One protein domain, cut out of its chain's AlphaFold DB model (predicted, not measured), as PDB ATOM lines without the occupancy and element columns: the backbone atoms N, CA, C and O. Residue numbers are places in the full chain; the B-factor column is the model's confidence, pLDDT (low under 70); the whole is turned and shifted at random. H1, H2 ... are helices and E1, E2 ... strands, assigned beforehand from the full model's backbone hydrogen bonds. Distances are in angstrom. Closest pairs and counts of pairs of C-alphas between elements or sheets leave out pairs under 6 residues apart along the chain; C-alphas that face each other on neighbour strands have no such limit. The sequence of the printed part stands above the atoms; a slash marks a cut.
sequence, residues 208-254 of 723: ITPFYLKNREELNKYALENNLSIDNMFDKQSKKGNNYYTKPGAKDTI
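Overview. This is residues 208 to 254 of the 723 residues of the protein "DNA-directed DNA polymerase" of Entamoeba invadens IP1 (UniProt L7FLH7). A loose cluster of three short helices, H1, H2 and H3, sits on one side, and a small hairpin of two strands, E1 and E2, projects from it; the closing stretch, residues 246 to 254, then folds back to the beginning of the printed part. The printed part has 47 residues, with named elements in the order H1, H2, H3, E1, E2. Its one sheet, E1 - E2, is antiparallel, and the class is mixed, helices and strands. The whole is compact, with a radius of gyration of the C-alphas of 9.9 A, and spans 27 by 20 by 16 A.

Along the chain. H1, residues 210 to 214, begins at C-alpha 210 at (-181.343, -18.322, -85.820) and is 6.2 A long. H2, residues 216 to 225, is the longest helix, 14.1 A, and ends at C-alpha 225 at (-160.889, -16.757, -77.295). H3 is residues 230 to 233, 5.6 A. E1, residues 238 to 240, and E2, residues 243 to 245, are each 6.7 A; E2 ends at C-alpha 245 at (-170.008, -13.171, -91.033).

Arrangement. H1 and H2 are close but not clearly touching, the C-alphas of Tyr 212 and Leu 219 being closest at 7.1 A. H2 and H3 touch, closest at the C-alphas of Ala 223 and Ile 230, 5.6 A. H2 and E2 are only just apart, at 8.4 A. E1 and E2 form an antiparallel hairpin at 142 degrees, with N 240 and O 243 at 2.9 A and N 245 and O 238 at 2.8 A, within hydrogen-bond range. In H1 and H2 every O i to N i+4 pair is within hydrogen-bond range; H3 is too short for such a pair.

Size, cuts and confidence. The farthest C-alphas, of Glu 225 and Gly 249, are 27.8 A apart; those of Ile 208 and Ile 254 are 5.9 A apart. The printed part has no cut, and its four links between named elements are tight. Mean pLDDT of the printed part is 87.2, with residues 248 to 251 under 70.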
ATOM      1  N   ILE A 208    -180.853 -10.973 -82.650       91.75
ATOM      2  CA  ILE A 208    -180.264 -12.305 -82.513       91.75
ATOM      3  C   ILE A 208    -180.721 -13.128 -83.720       91.75
ATOM      4  O   ILE A 208    -181.908 -13.131 -84.047       91.75
ATOM      5  N   THR A 209    -179.810 -13.835 -84.380       92.38
ATOM      6  CA  THR A 209    -180.140 -14.676 -85.539       92.38
ATOM      7  C   THR A 209    -180.474 -16.120 -85.135       92.38
ATOM      8  O   THR A 209    -179.995 -16.612 -84.104       92.38
ATOM      9  N   PRO A 210    -181.203 -16.874 -85.984       90.94
ATOM     10  CA  PRO A 210    -181.343 -18.322 -85.820       90.94
ATOM     11  C   PRO A 210    -179.987 -19.048 -85.867       90.94
ATOM     12  O   PRO A 210    -179.793 -20.070 -85.206       90.94
ATOM     13  N   PHE A 211    -179.026 -18.510 -86.630       91.75
ATOM     14  CA  PHE A 211    -177.666 -19.041 -86.718       91.75
ATOM     15  C   PHE A 211    -176.899 -18.895 -85.397       91.75
ATOM     16  O   PHE A 211    -176.206 -19.833 -85.011       91.75
ATOM     17  N   TYR A 212    -177.036 -17.774 -84.682       92.62
ATOM     18  CA  TYR A 212    -176.380 -17.602 -83.388       92.62
ATOM     19  C   TYR A 212    -176.916 -18.606 -82.363       92.62
ATOM     20  O   TYR A 212    -176.125 -19.351 -81.792       92.62
ATOM     21  N   LEU A 213    -178.242 -18.710 -82.184       90.69
ATOM     22  CA  LEU A 213    -178.815 -19.656 -81.211       90.69
ATOM     23  C   LEU A 213    -178.451 -21.115 -81.526       90.69
ATOM     24  O   LEU A 213    -178.150 -21.885 -80.613       90.69
ATOM     25  N   LYS A 214    -178.401 -21.495 -82.808       91.31
ATOM     26  CA  LYS A 214    -178.005 -22.852 -83.212       91.31
ATOM     27  C   LYS A 214    -176.536 -23.186 -82.903       91.31
ATOM     28  O   LYS A 214    -176.233 -24.353 -82.686       91.31
ATOM     29  N   ASN A 215    -175.639 -22.199 -82.889       92.56
ATOM     30  CA  ASN A 215    -174.193 -22.400 -82.701       92.56
ATOM     31  C   ASN A 215    -173.657 -21.629 -81.472       92.56
ATOM     32  O   ASN A 215    -172.489 -21.238 -81.434       92.56
ATOM     33  N   ARG A 216    -174.522 -21.388 -80.473       91.88
ATOM     34  CA  ARG A 216    -174.295 -20.504 -79.313       91.88
ATOM     35  C   ARG A 216    -172.979 -20.789 -78.589       91.88
ATOM     36  O   ARG A 216    -172.206 -19.871 -78.347       91.88
ATOM     37  N   GLU A 217    -172.720 -22.048 -78.250       91.44
ATOM     38  CA  GLU A 217    -171.526 -22.460 -77.498       91.44
ATOM     39  C   GLU A 217    -170.233 -22.228 -78.290       91.44
ATOM     40  O   GLU A 217    -169.265 -21.693 -77.751       91.44
ATOM     41  N   GLU A 218    -170.238 -22.551 -79.585       93.25
ATOM     42  CA  GLU A 218    -169.104 -22.342 -80.490       93.25
ATOM     43  C   GLU A 218    -168.798 -20.846 -80.675       93.25
ATOM     44  O   GLU A 218    -167.642 -20.425 -80.606       93.25
ATOM     45  N   LEU A 219    -169.842 -20.031 -80.858       91.94
ATOM     46  CA  LEU A 219    -169.738 -18.581 -81.030       91.94
ATOM     47  C   LEU A 219    -169.322 -17.868 -79.738       91.94
ATOM     48  O   LEU A 219    -168.482 -16.970 -79.787       91.94
ATOM     49  N   ASN A 220    -169.848 -18.285 -78.585       92.62
ATOM     50  CA  ASN A 220    -169.458 -17.741 -77.284       92.62
ATOM     51  C   ASN A 220    -168.002 -18.077 -76.962       92.62
ATOM     52  O   ASN A 220    -167.248 -17.196 -76.552       92.62
ATOM     53  N   LYS A 221    -167.586 -19.327 -77.206       92.56
ATOM     54  CA  LYS A 221    -166.192 -19.747 -77.055       92.56
ATOM     55  C   LYS A 221    -165.265 -18.930 -77.958       92.56
ATOM     56  O   LYS A 221    -164.305 -18.357 -77.457       92.56
ATOM     57  N   TYR A 222    -165.592 -18.795 -79.246       92.31
ATOM     58  CA  TYR A 222    -164.814 -17.975 -80.179       92.31
ATOM     59  C   TYR A 222    -164.724 -16.506 -79.742       92.31
ATOM     60  O   TYR A 222    -163.651 -15.912 -79.832       92.31
ATOM     61  N   ALA A 223    -165.819 -15.912 -79.253       92.12
ATOM     62  CA  ALA A 223    -165.807 -14.536 -78.760       92.12
ATOM     63  C   ALA A 223    -164.821 -14.369 -77.592       92.12
ATOM     64  O   ALA A 223    -163.966 -13.486 -77.643       92.12
ATOM     65  N   LEU A 224    -164.874 -15.266 -76.602       91.69
ATOM     66  CA  LEU A 224    -163.962 -15.271 -75.455       91.69
ATOM     67  C   LEU A 224    -162.499 -15.495 -75.881       91.69
ATOM     68  O   LEU A 224    -161.626 -14.733 -75.475       91.69
ATOM     69  N   GLU A 225    -162.233 -16.468 -76.759       93.25
ATOM     70  CA  GLU A 225    -160.889 -16.757 -77.295       93.25
ATOM     71  C   GLU A 225    -160.283 -15.583 -78.091       93.25
ATOM     72  O   GLU A 225    -159.063 -15.468 -78.183       93.25
ATOM     73  N   ASN A 226    -161.115 -14.686 -78.636       90.38
ATOM     74  CA  ASN A 226    -160.691 -13.516 -79.414       90.38
ATOM     75  C   ASN A 226    -160.852 -12.178 -78.657       90.38
ATOM     76  O   ASN A 226    -160.706 -11.119 -79.265       90.38
ATOM     77  N   ASN A 227    -161.132 -12.199 -77.346       90.69
ATOM     78  CA  ASN A 227    -161.392 -11.009 -76.513       90.69
ATOM     79  C   ASN A 227    -162.527 -10.096 -77.042       90.69
ATOM     80  O   ASN A 227    -162.491  -8.873 -76.896       90.69
ATOM     81  N   LEU A 228    -163.549 -10.689 -77.662       89.81
ATOM     82  CA  LEU A 228    -164.743 -10.007 -78.160       89.81
ATOM     83  C   LEU A 228    -165.904 -10.155 -77.167       89.81
ATOM     84  O   LEU A 228    -166.064 -11.193 -76.528       89.81
ATOM     85  N   SER A 229    -166.781  -9.149 -77.098       89.25
ATOM     86  CA  SER A 229    -168.065  -9.313 -76.405       89.25
ATOM     87  C   SER A 229    -168.919 -10.371 -77.107       89.25
ATOM     88  O   SER A 229    -169.034 -10.359 -78.335       89.25
ATOM     89  N   ILE A 230    -169.566 -11.242 -76.328       89.50
ATOM     90  CA  ILE A 230    -170.528 -12.245 -76.814       89.50
ATOM     91  C   ILE A 230    -171.669 -11.588 -77.614       89.50
ATOM     92  O   ILE A 230    -172.108 -12.140 -78.623       89.50
ATOM     93  N   ASP A 231    -172.067 -10.365 -77.248       87.94
ATOM     94  CA  ASP A 231    -173.058  -9.564 -77.981       87.94
ATOM     95  C   ASP A 231    -172.703  -9.372 -79.464       87.94
ATOM     96  O   ASP A 231    -173.590  -9.345 -80.318       87.94
ATOM     97  N   ASN A 232    -171.409  -9.297 -79.796       88.38
ATOM     98  CA  ASN A 232    -170.928  -9.113 -81.168       88.38
ATOM     99  C   ASN A 232    -171.113 -10.369 -82.043       88.38
ATOM    100  O   ASN A 232    -170.768 -10.338 -83.227       88.38
ATOM    101  N   MET A 233    -171.598 -11.479 -81.471       90.75
ATOM    102  CA  MET A 233    -171.908 -12.716 -82.190       90.75
ATOM    103  C   MET A 233    -173.402 -12.892 -82.484       90.75
ATOM    104  O   MET A 233    -173.744 -13.692 -83.355       90.75
ATOM    105  N   PHE A 234    -174.292 -12.158 -81.804       91.25
ATOM    106  CA  PHE A 234    -175.744 -12.345 -81.915       91.25
ATOM    107  C   PHE A 234    -176.275 -12.131 -83.341       91.25
ATOM    108  O   PHE A 234    -177.192 -12.828 -83.765       91.25
ATOM    109  N   ASP A 235    -175.675 -11.213 -84.099       89.69
ATOM    110  CA  ASP A 235    -176.031 -10.849 -85.476       89.69
ATOM    111  C   ASP A 235    -175.417 -11.767 -86.554       89.69
ATOM    112  O   ASP A 235    -175.682 -11.586 -87.744       89.69
ATOM    113  N   LYS A 236    -174.564 -12.732 -86.186       90.56
ATOM    114  CA  LYS A 236    -173.801 -13.538 -87.154       90.56
ATOM    115  C   LYS A 236    -174.706 -14.546 -87.861       90.56
ATOM    116  O   LYS A 236    -175.576 -15.148 -87.244       90.56
ATOM    117  N   GLN A 237    -174.502 -14.744 -89.164       88.56
ATOM    118  CA  GLN A 237    -175.422 -15.504 -90.035       88.56
ATOM    119  C   GLN A 237    -174.755 -16.666 -90.780       88.56
ATOM    120  O   GLN A 237    -175.433 -17.472 -91.417       88.56
ATOM    121  N   SER A 238    -173.423 -16.731 -90.781       88.00
ATOM    122  CA  SER A 238    -172.671 -17.790 -91.455       88.00
ATOM    123  C   SER A 238    -171.234 -17.875 -90.948       88.00
ATOM    124  O   SER A 238    -170.663 -16.870 -90.525       88.00
ATOM    125  N   LYS A 239    -170.633 -19.061 -91.059       88.94
ATOM    126  CA  LYS A 239    -169.197 -19.304 -90.874       88.94
ATOM    127  C   LYS A 239    -168.530 -19.475 -92.245       88.94
ATOM    128  O   LYS A 239    -169.103 -20.125 -93.120       88.94
ATOM    129  N   LYS A 240    -167.332 -18.919 -92.441       85.38
ATOM    130  CA  LYS A 240    -166.441 -19.238 -93.575       85.38
ATOM    131  C   LYS A 240    -165.007 -19.345 -93.057       85.38
ATOM    132  O   LYS A 240    -164.476 -18.380 -92.511       85.38
ATOM    133  N   GLY A 241    -164.387 -20.516 -93.212       83.69
ATOM    134  CA  GLY A 241    -163.138 -20.820 -92.508       83.69
ATOM    135  C   GLY A 241    -163.328 -20.675 -90.993       83.69
ATOM    136  O   GLY A 241    -164.346 -21.113 -90.459       83.69
ATOM    137  N   ASN A 242    -162.394 -20.001 -90.321       82.00
ATOM    138  CA  ASN A 242    -162.458 -19.755 -88.874       82.00
ATOM    139  C   ASN A 242    -163.204 -18.461 -88.487       82.00
ATOM    140  O   ASN A 242    -163.235 -18.119 -87.311       82.00
ATOM    141  N   ASN A 243    -163.806 -17.748 -89.447       84.19
ATOM    142  CA  ASN A 243    -164.444 -16.449 -89.214       84.19
ATOM    143  C   ASN A 243    -165.966 -16.508 -89.398       84.19
ATOM    144  O   ASN A 243    -166.489 -17.262 -90.228       84.19
ATOM    145  N   TYR A 244    -166.674 -15.655 -88.656       88.31
ATOM    146  CA  TYR A 244    -168.131 -15.530 -88.695       88.31
ATOM    147  C   TYR A 244    -168.556 -14.211 -89.337       88.31
ATOM    148  O   TYR A 244    -167.963 -13.163 -89.091       88.31
ATOM    149  N   TYR A 245    -169.608 -14.264 -90.152       85.06
ATOM    150  CA  TYR A 245    -170.008 -13.171 -91.033       85.06
ATOM    151  C   TYR A 245    -171.496 -12.843 -90.906       85.06
ATOM    152  O   TYR A 245    -172.356 -13.730 -90.934       85.06
ATOM    153  N   THR A 246    -171.775 -11.545 -90.851       84.38
ATOM    154  CA  THR A 246    -173.101 -10.928 -90.994       84.38
ATOM    155  C   THR A 246    -173.267 -10.482 -92.446       84.38
ATOM    156  O   THR A 246    -172.334  -9.910 -93.013       84.38
ATOM    157  N   LYS A 247    -174.416 -10.731 -93.087       78.94
ATOM    158  CA  LYS A 247    -174.678 -10.223 -94.446       78.94
ATOM    159  C   LYS A 247    -175.312  -8.828 -94.359       78.94
ATOM    160  O   LYS A 247    -176.370  -8.699 -93.739       78.94
ATOM    161  N   PRO A 248    -174.741  -7.789 -95.000       64.81
ATOM    162  CA  PRO A 248    -175.366  -6.470 -95.048       64.81
ATOM    163  C   PRO A 248    -176.809  -6.541 -95.573       64.81
ATOM    164  O   PRO A 248    -177.065  -7.126 -96.623       64.81
ATOM    165  N   GLY A 249    -177.754  -5.967 -94.823       63.38
ATOM    166  CA  GLY A 249    -179.177  -5.906 -95.182       63.38
ATOM    167  C   GLY A 249    -180.027  -7.144 -94.854       63.38
ATOM    168  O   GLY A 249    -181.251  -7.066 -94.966       63.38
ATOM    169  N   ALA A 250    -179.445  -8.265 -94.416       64.00
ATOM    170  CA  ALA A 250    -180.209  -9.471 -94.085       64.00
ATOM    171  C   ALA A 250    -180.844  -9.382 -92.682       64.00
ATOM    172  O   ALA A 250    -180.151  -9.493 -91.673       64.00
ATOM    173  N   LYS A 251    -182.173  -9.226 -92.622       65.44
ATOM    174  CA  LYS A 251    -182.980  -9.148 -91.384       65.44
ATOM    175  C   LYS A 251    -183.401 -10.529 -90.849       65.44
ATOM    176  O   LYS A 251    -184.577 -10.756 -90.584       65.44
ATOM    177  N   ASP A 252    -182.466 -11.469 -90.758       77.88
ATOM    178  CA  ASP A 252    -182.740 -12.818 -90.241       77.88
ATOM    179  C   ASP A 252    -182.694 -12.817 -88.703       77.88
ATOM    180  O   ASP A 252    -181.646 -13.061 -88.105       77.88
ATOM    181  N   THR A 253    -183.807 -12.429 -88.072       88.62
ATOM    182  CA  THR A 253    -183.941 -12.185 -86.624       88.62
ATOM    183  C   THR A 253    -184.979 -13.095 -85.979       88.62
ATOM    184  O   THR A 253    -186.076 -13.240 -86.514       88.62
ATOM    185  N   ILE A 254    -184.670 -13.637 -84.799       92.00
ATOM    186  CA  ILE A 254    -185.607 -14.432 -83.986       92.00
ATOM    187  C   ILE A 254    -186.515 -13.563 -83.109       92.00
ATOM    188  O   ILE A 254    -186.168 -12.446 -82.714       92.00
TER     189      ILE A 254